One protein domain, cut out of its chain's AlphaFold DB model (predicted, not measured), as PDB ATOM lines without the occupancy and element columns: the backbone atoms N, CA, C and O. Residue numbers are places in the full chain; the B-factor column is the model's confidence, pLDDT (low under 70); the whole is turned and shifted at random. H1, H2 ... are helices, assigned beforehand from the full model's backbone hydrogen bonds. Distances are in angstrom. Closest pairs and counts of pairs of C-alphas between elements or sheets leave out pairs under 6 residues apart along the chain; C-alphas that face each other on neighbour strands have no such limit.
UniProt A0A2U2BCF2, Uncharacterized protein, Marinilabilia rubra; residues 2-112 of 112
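This is residues 2 to 112 of the 112 residues of an uncharacterized protein of Marinilabilia rubra (UniProt A0A2U2BCF2). Two long helices, H1 and H4, lie side by side and run opposite ways as the core of a rod; H2 folds back from the end of H1 and packs slantwise on both of them, with the short H3 at that same end of the rod. At the other end the turn after H4 sticks out with residues 89 to 97, and H5 folds back from it to meet the first turns of H1. The printed part has 111 residues with five named helices, H1 to H5 in chain order, and no named strand: it is all helix. It is loose, with a radius of gyration of the C-alphas of 17.2 A, and spans 56 by 22 by 20 A.

H1, residues 2 to 27, and H4, residues 60 to 89, are the hubs, touching three other helices each. They touch each other at a shallow tilt of 17 degrees, opposite ways, with the C-alphas of Ser 3 and Ser 83 closest at 4.7 A. H1 forms a helical hairpin with H2, residues 32 to 44, at a steep tilt of 38 degrees, only just past shallow; residues 18 to 26 of H1 alone touch H2, and the closest C-alphas, those of Ser 22 and Gln 36, are 5.0 A apart. H2 with residues 39 to 44 alone touches residues 66 to 77 of H4, the same way at a steep tilt of 50 degrees, with the C-alphas of Phe 43 and Gly 73 closest at 4.3 A. H3, residues 50 to 57, is near H2, their closest C-alphas 8.3 A apart. H3 and H4 touch only at the corner by their link, about perpendicular at 77 degrees, with the C-alphas of Ile 56 and Arg 62 closest at 5.2 A. H5, residues 95 to 111, touches residues 4 to 8 of H1 alone, the same way at a shallow tilt of 12 degrees; the closest C-alphas, those of Leu 8 and Gly 108, are 6.9 A apart. H4 and H5 are close but not clearly touching, with the C-alphas of Phe 88 and Asn 98 closest at 7.6 A. In H1, H2 and H5 every O i to N i+4 pair is within hydrogen-bond range; in H3 3 of 4 are, and in H4 25 of 26.

H1 starts at C-alpha 2, (130.542, 130.106, 182.345), and is 37.2 A from first to last C-alpha. H2 measures 18.4 A and H3 10.3 A. H4, the longest, measures 43.8 A and begins at C-alpha 60, (164.539, 112.558, 174.388). H5 measures 25.2 A and ends at C-alpha 111, (133.825, 125.432, 163.291).

The two C-alphas farthest apart, those of Asn 58 and Glu 94, are 56.3 A apart. The printed part has no cut, and the four links between helices are tight. The mean pLDDT of the printed part is 93.0, and residues 90 to 93 are under 70.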
ATOM      1  N   GLY A   2     129.108 130.332 182.075       89.00
ATOM      2  CA  GLY A   2     130.542 130.106 182.345       89.00
ATOM      3  C   GLY A   2     131.039 128.693 182.001       89.00
ATOM      4  O   GLY A   2     132.007 128.560 181.268       89.00
ATOM      5  N   SER A   3     130.322 127.644 182.423       92.44
ATOM      6  CA  SER A   3     130.659 126.243 182.106       92.44
ATOM      7  C   SER A   3     130.638 125.929 180.602       92.44
ATOM      8  O   SER A   3     131.505 125.216 180.110       92.44
ATOM      9  N   LEU A   4     129.692 126.504 179.854       92.69
ATOM     10  CA  LEU A   4     129.595 126.354 178.399       92.69
ATOM     11  C   LEU A   4     130.818 126.963 177.701       92.69
ATOM     12  O   LEU A   4     131.424 126.338 176.833       92.69
ATOM     13  N   ILE A   5     131.194 128.177 178.106       93.69
ATOM     14  CA  ILE A   5     132.364 128.872 177.566       93.69
ATOM     15  C   ILE A   5     133.639 128.101 177.924       93.69
ATOM     16  O   ILE A   5     134.471 127.870 177.049       93.69
ATOM     17  N   SER A   6     133.764 127.627 179.169       95.44
ATOM     18  CA  SER A   6     134.880 126.775 179.591       95.44
ATOM     19  C   SER A   6     135.002 125.522 178.727       95.44
ATOM     20  O   SER A   6     136.100 125.214 178.277       95.44
ATOM     21  N   PHE A   7     133.891 124.835 178.430       96.12
ATOM     22  CA  PHE A   7     133.896 123.667 177.545       96.12
ATOM     23  C   PHE A   7     134.469 124.000 176.160       96.12
ATOM     24  O   PHE A   7     135.389 123.322 175.702       96.12
ATOM     25  N   LEU A   8     133.985 125.069 175.520       95.50
ATOM     26  CA  LEU A   8     134.457 125.480 174.193       95.50
ATOM     27  C   LEU A   8     135.937 125.884 174.196       95.50
ATOM     28  O   LEU A   8     136.675 125.526 173.275       95.50
ATOM     29  N   ILE A   9     136.391 126.587 175.237       96.12
ATOM     30  CA  ILE A   9     137.801 126.965 175.398       96.12
ATOM     31  C   ILE A   9     138.670 125.719 175.552       96.12
ATOM     32  O   ILE A   9     139.656 125.573 174.834       96.12
ATOM     33  N   ILE A  10     138.302 124.803 176.453       96.62
ATOM     34  CA  ILE A  10     139.063 123.571 176.690       96.62
ATOM     35  C   ILE A  10     139.136 122.745 175.408       96.62
ATOM     36  O   ILE A  10     140.212 122.265 175.049       96.62
ATOM     37  N   PHE A  11     138.024 122.612 174.686       95.06
ATOM     38  CA  PHE A  11     137.986 121.871 173.431       95.06
ATOM     39  C   PHE A  11     138.884 122.514 172.360       95.06
ATOM     40  O   PHE A  11     139.724 121.838 171.766       95.06
ATOM     41  N   THR A  12     138.799 123.835 172.189       96.12
ATOM     42  CA  THR A  12     139.651 124.595 171.258       96.12
ATOM     43  C   THR A  12     141.135 124.433 171.589       96.12
ATOM     44  O   THR A  12     141.948 124.138 170.710       96.12
ATOM     45  N   LEU A  13     141.500 124.581 172.866       96.81
ATOM     46  CA  LEU A  13     142.874 124.403 173.328       96.81
ATOM     47  C   LEU A  13     143.354 122.965 173.129       96.81
ATOM     48  O   LEU A  13     144.493 122.765 172.726       96.81
ATOM     49  N   SER A  14     142.494 121.968 173.335       95.69
ATOM     50  CA  SER A  14     142.820 120.555 173.105       95.69
ATOM     51  C   SER A  14     143.205 120.297 171.642       95.69
ATOM     52  O   SER A  14     144.241 119.690 171.351       95.69
ATOM     53  N   VAL A  15     142.421 120.830 170.699       95.19
ATOM     54  CA  VAL A  15     142.720 120.747 169.260       95.19
ATOM     55  C   VAL A  15     144.003 121.511 168.915       95.19
ATOM     56  O   VAL A  15     144.832 121.026 168.145       95.19
ATOM     57  N   LEU A  16     144.209 122.696 169.492       97.12
ATOM     58  CA  LEU A  16     145.409 123.493 169.243       97.12
ATOM     59  C   LEU A  16     146.679 122.805 169.768       97.12
ATOM     60  O   LEU A  16     147.668 122.707 169.045       97.12
ATOM     61  N   ILE A  17     146.645 122.285 170.995       97.75
ATOM     62  CA  ILE A  17     147.771 121.596 171.640       97.75
ATOM     63  C   ILE A  17     148.166 120.352 170.843       97.75
ATOM     64  O   ILE A  17     149.350 120.146 170.578       97.75
ATOM     65  N   THR A  18     147.195 119.551 170.396       96.94
ATOM     66  CA  THR A  18     147.473 118.371 169.560       96.94
ATOM     67  C   THR A  18     148.061 118.748 168.199       96.94
ATOM     68  O   THR A  18     149.002 118.094 167.745       96.94
ATOM     69  N   LYS A  19     147.589 119.835 167.565       97.12
ATOM     70  CA  LYS A  19     148.180 120.373 166.324       97.12
ATOM     71  C   LYS A  19     149.626 120.835 166.536       97.12
ATOM     72  O   LYS A  19     150.497 120.456 165.756       97.12
ATOM     73  N   ILE A  20     149.903 121.598 167.596       98.25
ATOM     74  CA  ILE A  20     151.257 122.077 167.921       98.25
ATOM     75  C   ILE A  20     152.193 120.897 168.194       98.25
ATOM     76  O   ILE A  20     153.292 120.838 167.644       98.25
ATOM     77  N   ALA A  21     151.758 119.931 169.001       98.00
ATOM     78  CA  ALA A  21     152.579 118.776 169.333       98.00
ATOM     79  C   ALA A  21     152.843 117.880 168.117       98.00
ATOM     80  O   ALA A  21     153.955 117.380 167.968       98.00
ATOM     81  N   SER A  22     151.870 117.732 167.211       98.25
ATOM     82  CA  SER A  22     152.082 117.047 165.934       98.25
ATOM     83  C   SER A  22     153.181 117.724 165.112       98.25
ATOM     84  O   SER A  22     154.093 117.042 164.653       98.25
ATOM     85  N   GLN A  23     153.163 119.055 164.991       98.38
ATOM     86  CA  GLN A  23     154.220 119.775 164.273       98.38
ATOM     87  C   GLN A  23     155.580 119.657 164.967       98.38
ATOM     88  O   GLN A  23     156.593 119.428 164.309       98.38
ATOM     89  N   ALA A  24     155.616 119.727 166.299       98.19
ATOM     90  CA  ALA A  24     156.843 119.514 167.058       98.19
ATOM     91  C   ALA A  24     157.424 118.109 166.819       98.19
ATOM     92  O   ALA A  24     158.625 117.968 166.603       98.19
ATOM     93  N   LEU A  25     156.577 117.075 166.791       98.06
ATOM     94  CA  LEU A  25     156.971 115.701 166.474       98.06
ATOM     95  C   LEU A  25     157.487 115.562 165.033       98.06
ATOM     96  O   LEU A  25     158.506 114.901 164.826       98.06
ATOM     97  N   ILE A  26     156.871 116.232 164.056       98.31
ATOM     98  CA  ILE A  26     157.359 116.268 162.664       98.31
ATOM     99  C   ILE A  26     158.768 116.860 162.600       98.31
ATOM    100  O   ILE A  26     159.653 116.281 161.974       98.31
ATOM    101  N   HIS A  27     159.027 117.951 163.325       97.75
ATOM    102  CA  HIS A  27     160.359 118.562 163.384       97.75
ATOM    103  C   HIS A  27     161.429 117.673 164.031       97.75
ATOM    104  O   HIS A  27     162.615 117.899 163.816       97.75
ATOM    105  N   THR A  28     161.041 116.632 164.775       96.44
ATOM    106  CA  THR A  28     161.990 115.615 165.258       96.44
ATOM    107  C   THR A  28     162.295 114.521 164.229       96.44
ATOM    108  O   THR A  28     163.046 113.601 164.542       96.44
ATOM    109  N   GLY A  29     161.702 114.563 163.031       95.94
ATOM    110  CA  GLY A  29     161.927 113.602 161.946       95.94
ATOM    111  C   GLY A  29     160.891 112.479 161.834       95.94
ATOM    112  O   GLY A  29     161.164 111.481 161.176       95.94
ATOM    113  N   LEU A  30     159.726 112.595 162.483       96.12
ATOM    114  CA  LEU A  30     158.603 111.682 162.230       96.12
ATOM    115  C   LEU A  30     157.860 112.082 160.950       96.12
ATOM    116  O   LEU A  30     157.743 113.271 160.647       96.12
ATOM    117  N   SER A  31     157.312 111.100 160.226       96.81
ATOM    118  CA  SER A  31     156.404 111.402 159.116       96.81
ATOM    119  C   SER A  31     155.156 112.117 159.634       96.81
ATOM    120  O   SER A  31     154.764 111.975 160.797       96.81
ATOM    121  N   LYS A  32     154.520 112.897 158.760       97.12
ATOM    122  CA  LYS A  32     153.342 113.692 159.109       97.12
ATOM    123  C   LYS A  32     152.209 112.817 159.641       97.12
ATOM    124  O   LYS A  32     151.589 113.168 160.641       97.12
ATOM    125  N   GLU A  33     151.972 111.674 159.008       96.38
ATOM    126  CA  GLU A  33     150.913 110.730 159.364       96.38
ATOM    127  C   GLU A  33     151.165 110.139 160.755       96.38
ATOM    128  O   GLU A  33     150.283 110.177 161.614       96.38
ATOM    129  N   VAL A  34     152.398 109.681 161.008       96.00
ATOM    130  CA  VAL A  34     152.797 109.100 162.295       96.00
ATOM    131  C   VAL A  34     152.737 110.152 163.395       96.00
ATOM    132  O   VAL A  34     152.170 109.900 164.448       96.00
ATOM    133  N   ALA A  35     153.253 111.357 163.162       97.44
ATOM    134  CA  ALA A  35     153.239 112.421 164.159       97.44
ATOM    135  C   ALA A  35     151.820 112.898 164.510       97.44
ATOM    136  O   ALA A  35     151.542 113.207 165.669       97.44
ATOM    137  N   GLN A  36     150.915 112.979 163.528       97.06
ATOM    138  CA  GLN A  36     149.515 113.345 163.759       97.06
ATOM    139  C   GLN A  36     148.770 112.271 164.542       97.06
ATOM    140  O   GLN A  36     148.060 112.598 165.496       97.06
ATOM    141  N   PHE A  37     148.943 111.004 164.160       96.94
ATOM    142  CA  PHE A  37     148.374 109.886 164.899       96.94
ATOM    143  C   PHE A  37     148.933 109.857 166.323       96.94
ATOM    144  O   PHE A  37     148.169 109.878 167.284       96.94
ATOM    145  N   GLN A  38     150.256 109.959 166.469       97.19
ATOM    146  CA  GLN A  38     150.912 109.909 167.767       97.19
ATOM    147  C   GLN A  38     150.491 111.047 168.700       97.19
ATOM    148  O   GLN A  38     150.152 110.816 169.858       97.19
ATOM    149  N   ALA A  39     150.432 112.287 168.210       97.56
ATOM    150  CA  ALA A  39     149.973 113.407 169.027       97.56
ATOM    151  C   ALA A  39     148.527 113.216 169.518       97.56
ATOM    152  O   ALA A  39     148.219 113.520 170.672       97.56
ATOM    153  N   ARG A  40     147.642 112.686 168.661       96.38
ATOM    154  CA  ARG A  40     146.236 112.439 169.006       96.38
ATOM    155  C   ARG A  40     146.088 111.303 170.011       96.38
ATOM    156  O   ARG A  40     145.464 111.526 171.042       96.38
ATOM    157  N   SER A  41     146.674 110.130 169.765       96.56
ATOM    158  CA  SER A  41     146.489 108.995 170.681       96.56
ATOM    159  C   SER A  41     147.243 109.173 172.006       96.56
ATOM    160  O   SER A  41     146.816 108.607 173.009       96.56
ATOM    161  N   ALA A  42     148.296 110.005 172.059       97.31
ATOM    162  CA  ALA A  42     148.907 110.431 173.326       97.31
ATOM    163  C   ALA A  42     147.963 111.333 174.127       97.31
ATOM    164  O   ALA A  42     147.817 111.142 175.330       97.31
ATOM    165  N   PHE A  43     147.324 112.303 173.467       97.50
ATOM    166  CA  PHE A  43     146.383 113.216 174.114       97.50
ATOM    167  C   PHE A  43     145.121 112.497 174.609       97.50
ATOM    168  O   PHE A  43     144.611 112.807 175.676       97.50
ATOM    169  N   THR A  44     144.606 111.522 173.861       95.12
ATOM    170  CA  THR A  44     143.405 110.774 174.266       95.12
ATOM    171  C   THR A  44     143.694 109.583 175.178       95.12
ATOM    172  O   THR A  44     142.755 108.966 175.671       95.12
ATOM    173  N   GLY A  45     144.966 109.234 175.398       93.06
ATOM    174  CA  GLY A  45     145.366 108.108 176.246       93.06
ATOM    175  C   GLY A  45     145.152 106.720 175.630       93.06
ATOM    176  O   GLY A  45     145.227 105.727 176.344       93.06
ATOM    177  N   VAL A  46     144.901 106.625 174.319       94.88
ATOM    178  CA  VAL A  46     144.680 105.340 173.620       94.88
ATOM    179  C   VAL A  46     145.986 104.555 173.441       94.88
ATOM    180  O   VAL A  46     145.983 103.329 173.530       94.88
ATOM    181  N   GLY A  47     147.108 105.248 173.219       90.31
ATOM    182  CA  GLY A  47     148.419 104.626 172.989       90.31
ATOM    183  C   GLY A  47     148.702 104.246 171.528       90.31
ATOM    184  O   GLY A  47     147.972 104.634 170.614       90.31
ATOM    185  N   PHE A  48     149.808 103.525 171.316       92.00
ATOM    186  CA  PHE A  48     150.333 103.111 170.002       92.00
ATOM    187  C   PHE A  48     150.944 101.710 170.089       92.00
ATOM    188  O   PHE A  48     151.104 101.162 171.181       92.00
ATOM    189  N   THR A  49     151.331 101.144 168.947       93.31
ATOM    190  CA  THR A  49     152.032  99.852 168.903       93.31
ATOM    191  C   THR A  49     153.453  99.950 169.476       93.31
ATOM    192  O   THR A  49     154.048 101.029 169.522       93.31
ATOM    193  N   THR A  50     154.037  98.822 169.892       93.00
ATOM    194  CA  THR A  50     155.389  98.785 170.484       93.00
ATOM    195  C   THR A  50     156.450  99.401 169.568       93.00
ATOM    196  O   THR A  50     157.235 100.228 170.024       93.00
ATOM    197  N   GLY A  51     156.431  99.089 168.266       92.38
ATOM    198  CA  GLY A  51     157.391  99.655 167.308       92.38
ATOM    199  C   GLY A  51     157.244 101.171 167.121       92.38
ATOM    200  O   GLY A  51     158.226 101.891 166.946       92.38
ATOM    201  N   GLU A  52     156.026 101.705 167.218       91.56
ATOM    202  CA  GLU A  52     155.803 103.155 167.210       91.56
ATOM    203  C   GLU A  52     156.284 103.814 168.505       91.56
ATOM    204  O   GLU A  52     156.861 104.904 168.465       91.56
ATOM    205  N   ALA A  53     156.085 103.151 169.646       92.94
ATOM    206  CA  ALA A  53     156.545 103.632 170.942       92.94
ATOM    207  C   ALA A  53     158.079 103.680 171.024       92.94
ATOM    208  O   ALA A  53     158.617 104.653 171.550       92.94
ATOM    209  N   GLU A  54     158.789 102.705 170.447       94.81
ATOM    210  CA  GLU A  54     160.257 102.701 170.340       94.81
ATOM    211  C   GLU A  54     160.784 103.977 169.668       94.81
ATOM    212  O   GLU A  54     161.702 104.629 170.173       94.81
ATOM    213  N   ASN A  55     160.130 104.414 168.589       91.50
ATOM    214  CA  ASN A  55     160.469 105.658 167.897       91.50
ATOM    215  C   ASN A  55     160.276 106.914 168.766       91.50
ATOM    216  O   ASN A  55     160.916 107.937 168.510       91.50
ATOM    217  N   ILE A  56     159.419 106.864 169.787       94.75
ATOM    218  CA  ILE A  56     159.190 107.967 170.730       94.75
ATOM    219  C   ILE A  56     160.204 107.909 171.875       94.75
ATOM    220  O   ILE A  56     160.848 108.915 172.181       94.75
ATOM    221  N   VAL A  57     160.351 106.751 172.524       94.31
ATOM    222  CA  VAL A  57     161.143 106.622 173.759       94.31
ATOM    223  C   VAL A  57     162.642 106.759 173.515       94.31
ATOM    224  O   VAL A  57     163.336 107.277 174.395       94.31
ATOM    225  N   ASN A  58     163.121 106.387 172.322       94.38
ATOM    226  CA  ASN A  58     164.527 106.494 171.929       94.38
ATOM    227  C   ASN A  58     164.964 107.933 171.601       94.38
ATOM    228  O   ASN A  58     166.158 108.199 171.489       94.38
ATOM    229  N   HIS A  59     164.029 108.888 171.497       96.50
ATOM    230  CA  HIS A  59     164.343 110.294 171.245       96.50
ATOM    231  C   HIS A  59     163.911 111.179 172.432       96.50
ATOM    232  O   HIS A  59     162.714 111.327 172.697       96.50
ATOM    233  N   PRO A  60     164.839 111.869 173.128       95.69
ATOM    234  CA  PRO A  60     164.539 112.558 174.388       95.69
ATOM    235  C   PRO A  60     163.469 113.653 174.251       95.69
ATOM    236  O   PRO A  60     162.636 113.810 175.141       95.69
ATOM    237  N   VAL A  61     163.459 114.389 173.132       97.31
ATOM    238  CA  VAL A  61     162.443 115.426 172.857       97.31
ATOM    239  C   VAL A  61     161.057 114.823 172.597       97.31
ATOM    240  O   VAL A  61     160.098 115.255 173.232       97.31
ATOM    241  N   ARG A  62     160.941 113.793 171.739       97.62
ATOM    242  CA  ARG A  62     159.664 113.107 171.455       97.62
ATOM    243  C   ARG A  62     159.037 112.578 172.741       97.62
ATOM    244  O   ARG A  62     157.868 112.842 173.006       97.62
ATOM    245  N   ARG A  63     159.847 111.933 173.587       97.25
ATOM    246  CA  ARG A  63     159.421 111.439 174.901       97.25
ATOM    247  C   ARG A  63     158.830 112.548 175.777       97.25
ATOM    248  O   ARG A  63     157.761 112.361 176.343       97.25
ATOM    249  N   LYS A  64     159.474 113.719 175.860       97.56
ATOM    250  CA  LYS A  64     158.957 114.868 176.634       97.56
ATOM    251  C   LYS A  64     157.637 115.413 176.083       97.56
ATOM    252  O   LYS A  64     156.736 115.702 176.870       97.56
ATOM    253  N   ILE A  65     157.514 115.530 174.758       97.88
ATOM    254  CA  ILE A  65     156.278 115.989 174.102       97.88
ATOM    255  C   ILE A  65     155.128 115.037 174.441       97.88
ATOM    256  O   ILE A  65     154.082 115.472 174.915       97.88
ATOM    257  N   VAL A  66     155.346 113.733 174.260       97.38
ATOM    258  CA  VAL A  66     154.318 112.707 174.466       97.38
ATOM    259  C   VAL A  66     153.910 112.594 175.934       97.38
ATOM    260  O   VAL A  66     152.716 112.561 176.218       97.38
ATOM    261  N   MET A  67     154.857 112.637 176.877       96.81
ATOM    262  CA  MET A  67     154.529 112.663 178.312       96.81
ATOM    263  C   MET A  67     153.678 113.885 178.687       96.81
ATOM    264  O   MET A  67     152.733 113.768 179.463       96.81
ATOM    265  N   SER A  68     153.979 115.051 178.106       97.56
ATOM    266  CA  SER A  68     153.197 116.270 178.347       97.56
ATOM    267  C   SER A  68     151.782 116.146 177.780       97.56
ATOM    268  O   SER A  68     150.819 116.506 178.452       97.56
ATOM    269  N   LEU A  69     151.644 115.590 176.571       97.50
ATOM    270  CA  LEU A  69     150.346 115.329 175.948       97.50
ATOM    271  C   LEU A  69     149.481 114.378 176.776       97.50
ATOM    272  O   LEU A  69     148.298 114.651 176.934       97.50
ATOM    273  N   MET A  70     150.060 113.311 177.329       96.44
ATOM    274  CA  MET A  70     149.332 112.360 178.176       96.44
ATOM    275  C   MET A  70     148.773 113.029 179.438       96.44
ATOM    276  O   MET A  70     147.627 112.793 179.817       96.44
ATOM    277  N   LEU A  71     149.561 113.898 180.081       96.75
ATOM    278  CA  LEU A  71     149.116 114.625 181.271       96.75
ATOM    279  C   LEU A  71     148.018 115.645 180.934       96.75
ATOM    280  O   LEU A  71     146.954 115.640 181.551       96.75
ATOM    281  N   ILE A  72     148.276 116.508 179.947       96.88
ATOM    282  CA  ILE A  72     147.346 117.567 179.533       96.88
ATOM    283  C   ILE A  72     146.048 116.962 179.002       96.88
ATOM    284  O   ILE A  72     144.974 117.473 179.303       96.88
ATOM    285  N   GLY A  73     146.142 115.874 178.242       95.88
ATOM    286  CA  GLY A  73     145.012 115.153 177.678       95.88
ATOM    287  C   GLY A  73     144.018 114.691 178.734       95.88
ATOM    288  O   GLY A  73     142.843 115.055 178.681       95.88
ATOM    289  N   ASN A  74     144.504 113.985 179.758       95.06
ATOM    290  CA  ASN A  74     143.669 113.536 180.872       95.06
ATOM    291  C   ASN A  74     143.007 114.710 181.612       95.06
ATOM    292  O   ASN A  74     141.798 114.693 181.844       95.06
ATOM    293  N   VAL A  75     143.769 115.761 181.937       96.31
ATOM    294  CA  VAL A  75     143.232 116.956 182.617       96.31
ATOM    295  C   VAL A  75     142.191 117.672 181.751       96.31
ATOM    296  O   VAL A  75     141.134 118.068 182.247       96.31
ATOM    297  N   GLY A  76     142.471 117.822 180.457       95.44
ATOM    298  CA  GLY A  76     141.609 118.497 179.493       95.44
ATOM    299  C   GLY A  76     140.285 117.767 179.294       95.44
ATOM    300  O   GLY A  76     139.230 118.390 179.399       95.44
ATOM    301  N   ILE A  77     140.320 116.447 179.089       95.62
ATOM    302  CA  ILE A  77     139.112 115.632 178.894       95.62
ATOM    303  C   ILE A  77     138.222 115.678 180.140       95.62
ATOM    304  O   ILE A  77     137.031 115.966 180.022       95.62
ATOM    305  N   ILE A  78     138.789 115.483 181.337       96.94
ATOM    306  CA  ILE A  78     138.028 115.545 182.596       96.94
ATOM    307  C   ILE A  78     137.389 116.931 182.777       96.94
ATOM    308  O   ILE A  78     136.205 117.036 183.099       96.94
ATOM    309  N   SER A  79     138.145 118.002 182.518       96.50
ATOM    310  CA  SER A  79     137.655 119.380 182.652       96.50
ATOM    311  C   SER A  79     136.557 119.712 181.635       96.50
ATOM    312  O   SER A  79     135.586 120.395 181.974       96.50
ATOM    313  N   ALA A  80     136.679 119.215 180.400       96.00
ATOM    314  CA  ALA A  80     135.660 119.363 179.366       96.00
ATOM    315  C   ALA A  80     134.374 118.622 179.754       96.00
ATOM    316  O   ALA A  80     133.293 119.205 179.692       96.00
ATOM    317  N   MET A  81     134.487 117.374 180.221       95.94
ATOM    318  CA  MET A  81     133.341 116.588 180.686       95.94
ATOM    319  C   MET A  81     132.627 117.267 181.854       95.94
ATOM    320  O   MET A  81     131.410 117.431 181.810       95.94
ATOM    321  N   ALA A  82     133.371 117.722 182.866       96.31
ATOM    322  CA  ALA A  82     132.800 118.457 183.990       96.31
ATOM    323  C   ALA A  82     132.061 119.713 183.506       96.31
ATOM    324  O   ALA A  82     130.893 119.912 183.828       96.31
ATOM    325  N   SER A  83     132.701 120.522 182.660       95.12
ATOM    326  CA  SER A  83     132.105 121.738 182.092       95.12
ATOM    327  C   SER A  83     130.821 121.451 181.302       95.12
ATOM    328  O   SER A  83     129.839 122.190 181.418       95.12
ATOM    329  N   LEU A  84     130.790 120.359 180.536       93.75
ATOM    330  CA  LEU A  84     129.614 119.937 179.781       93.75
ATOM    331  C   LEU A  84     128.472 119.506 180.711       93.75
ATOM    332  O   LEU A  84     127.354 119.986 180.557       93.75
ATOM    333  N   ILE A  85     128.758 118.677 181.720       93.31
ATOM    334  CA  ILE A  85     127.773 118.239 182.723       93.31
ATOM    335  C   ILE A  85     127.202 119.450 183.475       93.31
ATOM    336  O   ILE A  85     125.987 119.630 183.534       93.31
ATOM    337  N   LEU A  86     128.063 120.341 183.981       92.31
ATOM    338  CA  LEU A  86     127.651 121.558 184.692       92.31
ATOM    339  C   LEU A  86     126.784 122.493 183.835       92.31
ATOM    340  O   LEU A  86     125.959 123.230 184.373       92.31
ATOM    341  N   THR A  87     126.929 122.451 182.510       90.62
ATOM    342  CA  THR A  87     126.104 123.245 181.589       90.62
ATOM    343  C   THR A  87     124.634 122.817 181.588       90.62
ATOM    344  O   THR A  87     123.778 123.659 181.308       90.62
ATOM    345  N   PHE A  88     124.338 121.565 181.956       88.06
ATOM    346  CA  PHE A  88     122.990 120.988 181.921       88.06
ATOM    347  C   PHE A  88     122.493 120.432 183.266       88.06
ATOM    348  O   PHE A  88     121.375 119.944 183.330       88.06
ATOM    349  N   VAL A  89     123.279 120.459 184.346       86.00
ATOM    350  CA  VAL A  89     122.819 119.955 185.658       86.00
ATOM    351  C   VAL A  89     121.978 120.985 186.422       86.00
ATOM    352  O   VAL A  89     121.033 120.613 187.110       86.00
ATOM    353  N   ASN A  90     122.244 122.284 186.265       66.50
ATOM    354  CA  ASN A  90     121.533 123.357 186.979       66.50
ATOM    355  C   ASN A  90     120.229 123.795 186.272       66.50
ATOM    356  O   ASN A  90     119.970 124.986 186.080       66.50
ATOM    357  N   ASN A  91     119.409 122.834 185.841       61.69
ATOM    358  CA  ASN A  91     118.231 123.091 185.010       61.69
ATOM    359  C   ASN A  91     116.983 123.450 185.834       61.69
ATOM    360  O   ASN A  91     116.013 122.702 185.856       61.69
ATOM    361  N   ASN A  92     116.985 124.642 186.434       61.38
ATOM    362  CA  ASN A  92     115.755 125.344 186.837       61.38
ATOM    363  C   ASN A  92     115.280 126.333 185.748       61.38
ATOM    364  O   ASN A  92     114.574 127.292 186.044       61.38
ATOM    365  N   LEU A  93     115.733 126.160 184.503       60.91
ATOM    366  CA  LEU A  93     115.603 127.141 183.423       60.91
ATOM    367  C   LEU A  93     114.652 126.637 182.336       60.91
ATOM    368  O   LEU A  93     114.548 125.433 182.099       60.91
ATOM    369  N   GLU A  94     113.972 127.574 181.679       73.50
ATOM    370  CA  GLU A  94     112.993 127.297 180.628       73.50
ATOM    371  C   GLU A  94     113.596 126.519 179.447       73.50
ATOM    372  O   GLU A  94     114.753 126.719 179.064       73.50
ATOM    373  N   SER A  95     112.785 125.668 178.809       77.31
ATOM    374  CA  SER A  95     113.185 124.803 177.687       77.31
ATOM    375  C   SER A  95     113.898 125.538 176.541       77.31
ATOM    376  O   SER A  95     114.724 124.938 175.854       77.31
ATOM    377  N   GLN A  96     113.625 126.834 176.344       82.31
ATOM    378  CA  GLN A  96     114.259 127.652 175.304       82.31
ATOM    379  C   GLN A  96     115.765 127.862 175.535       82.31
ATOM    380  O   GLN A  96     116.547 127.803 174.583       82.31
ATOM    381  N   GLU A  97     116.213 128.044 176.782       84.75
ATOM    382  CA  GLU A  97     117.638 128.257 177.068       84.75
ATOM    383  C   GLU A  97     118.484 127.014 176.782       84.75
ATOM    384  O   GLU A  97     119.620 127.118 176.314       84.75
ATOM    385  N   ASN A  98     117.931 125.829 177.038       86.69
ATOM    386  CA  ASN A  98     118.622 124.571 176.774       86.69
ATOM    387  C   ASN A  98     118.839 124.356 175.274       86.69
ATOM    388  O   ASN A  98     119.923 123.927 174.881       86.69
ATOM    389  N   ILE A  99     117.859 124.725 174.440       88.88
ATOM    390  CA  ILE A  99     117.982 124.674 172.975       88.88
ATOM    391  C   ILE A  99     119.102 125.609 172.502       88.88
ATOM    392  O   ILE A  99     119.944 125.195 171.707       88.88
ATOM    393  N   LEU A 100     119.167 126.837 173.032       90.44
ATOM    394  CA  LEU A 100     120.233 127.786 172.694       90.44
ATOM    395  C   LEU A 100     121.620 127.272 173.096       90.44
ATOM    396  O   LEU A 100     122.553 127.348 172.298       90.44
ATOM    397  N   ARG A 101     121.775 126.701 174.299       90.50
ATOM    398  CA  ARG A 101     123.053 126.102 174.736       90.50
ATOM    399  C   ARG A 101     123.487 124.973 173.806       90.50
ATOM    400  O   ARG A 101     124.655 124.916 173.427       90.50
ATOM    401  N   LEU A 102     122.554 124.110 173.411       91.44
ATOM    402  CA  LEU A 102     122.818 123.002 172.493       91.44
ATOM    403  C   LEU A 102     123.229 123.509 171.104       91.44
ATOM    404  O   LEU A 102     124.215 123.029 170.548       91.44
ATOM    405  N   ALA A 103     122.539 124.528 170.586       93.69
ATOM    406  CA  ALA A 103     122.883 125.172 169.321       93.69
ATOM    407  C   ALA A 103     124.290 125.794 169.351       93.69
ATOM    408  O   ALA A 103     125.055 125.620 168.404       93.69
ATOM    409  N   ILE A 104     124.666 126.454 170.453       93.50
ATOM    410  CA  ILE A 104     126.007 127.032 170.627       93.50
ATOM    411  C   ILE A 104     127.082 125.939 170.659       93.50
ATOM    412  O   ILE A 104     128.122 126.099 170.025       93.50
ATOM    413  N   ILE A 105     126.846 124.823 171.360       93.62
ATOM    414  CA  ILE A 105     127.794 123.697 171.402       93.62
ATOM    415  C   ILE A 105     127.992 123.114 170.003       93.62
ATOM    416  O   ILE A 105     129.128 122.982 169.554       93.62
ATOM    417  N   LEU A 106     126.904 122.791 169.299       93.94
ATOM    418  CA  LEU A 106     126.975 122.203 167.959       93.94
ATOM    419  C   LEU A 106     127.614 123.161 166.947       93.94
ATOM    420  O   LEU A 106     128.449 122.739 166.147       93.94
ATOM    421  N   GLY A 107     127.269 124.449 167.014       95.00
ATOM    422  CA  GLY A 107     127.886 125.480 166.184       95.00
ATOM    423  C   GLY A 107     129.383 125.615 166.463       95.00
ATOM    424  O   GLY A 107     130.180 125.608 165.530       95.00
ATOM    425  N   GLY A 108     129.780 125.656 167.738       91.25
ATOM    426  CA  GLY A 108     131.184 125.739 168.145       91.25
ATOM    427  C   GLY A 108     132.011 124.525 167.718       91.25
ATOM    428  O   GLY A 108     133.119 124.690 167.216       91.25
ATOM    429  N   LEU A 109     131.466 123.313 167.856       91.88
ATOM    430  CA  LEU A 109     132.131 122.077 167.429       91.88
ATOM    431  C   LEU A 109     132.264 121.963 165.906       91.88
ATOM    432  O   LEU A 109     133.212 121.352 165.435       91.88
ATOM    433  N   SER A 110     131.337 122.542 165.141       90.06
ATOM    434  CA  SER A 110     131.361 122.474 163.672       90.06
ATOM    435  C   SER A 110     132.405 123.403 163.038       90.06
ATOM    436  O   SER A 110     132.772 123.209 161.883       90.06
ATOM    437  N   ILE A 111     132.851 124.432 163.766       86.44
ATOM    438  CA  ILE A 111     133.825 125.432 163.291       86.44
ATOM    439  C   ILE A 111     135.282 124.981 163.519       86.44
ATOM    440  O   ILE A 111     136.179 125.447 162.813       86.44
ATOM    441  N   LEU A 112     135.529 124.116 164.510       72.38
ATOM    442  CA  LEU A 112     136.864 123.717 164.992       72.38
ATOM    443  C   LEU A 112     137.440 122.489 164.274       72.38
ATOM    444  O   LEU A 112     138.676 122.496 164.025       72.38
TER     445      LEU A 112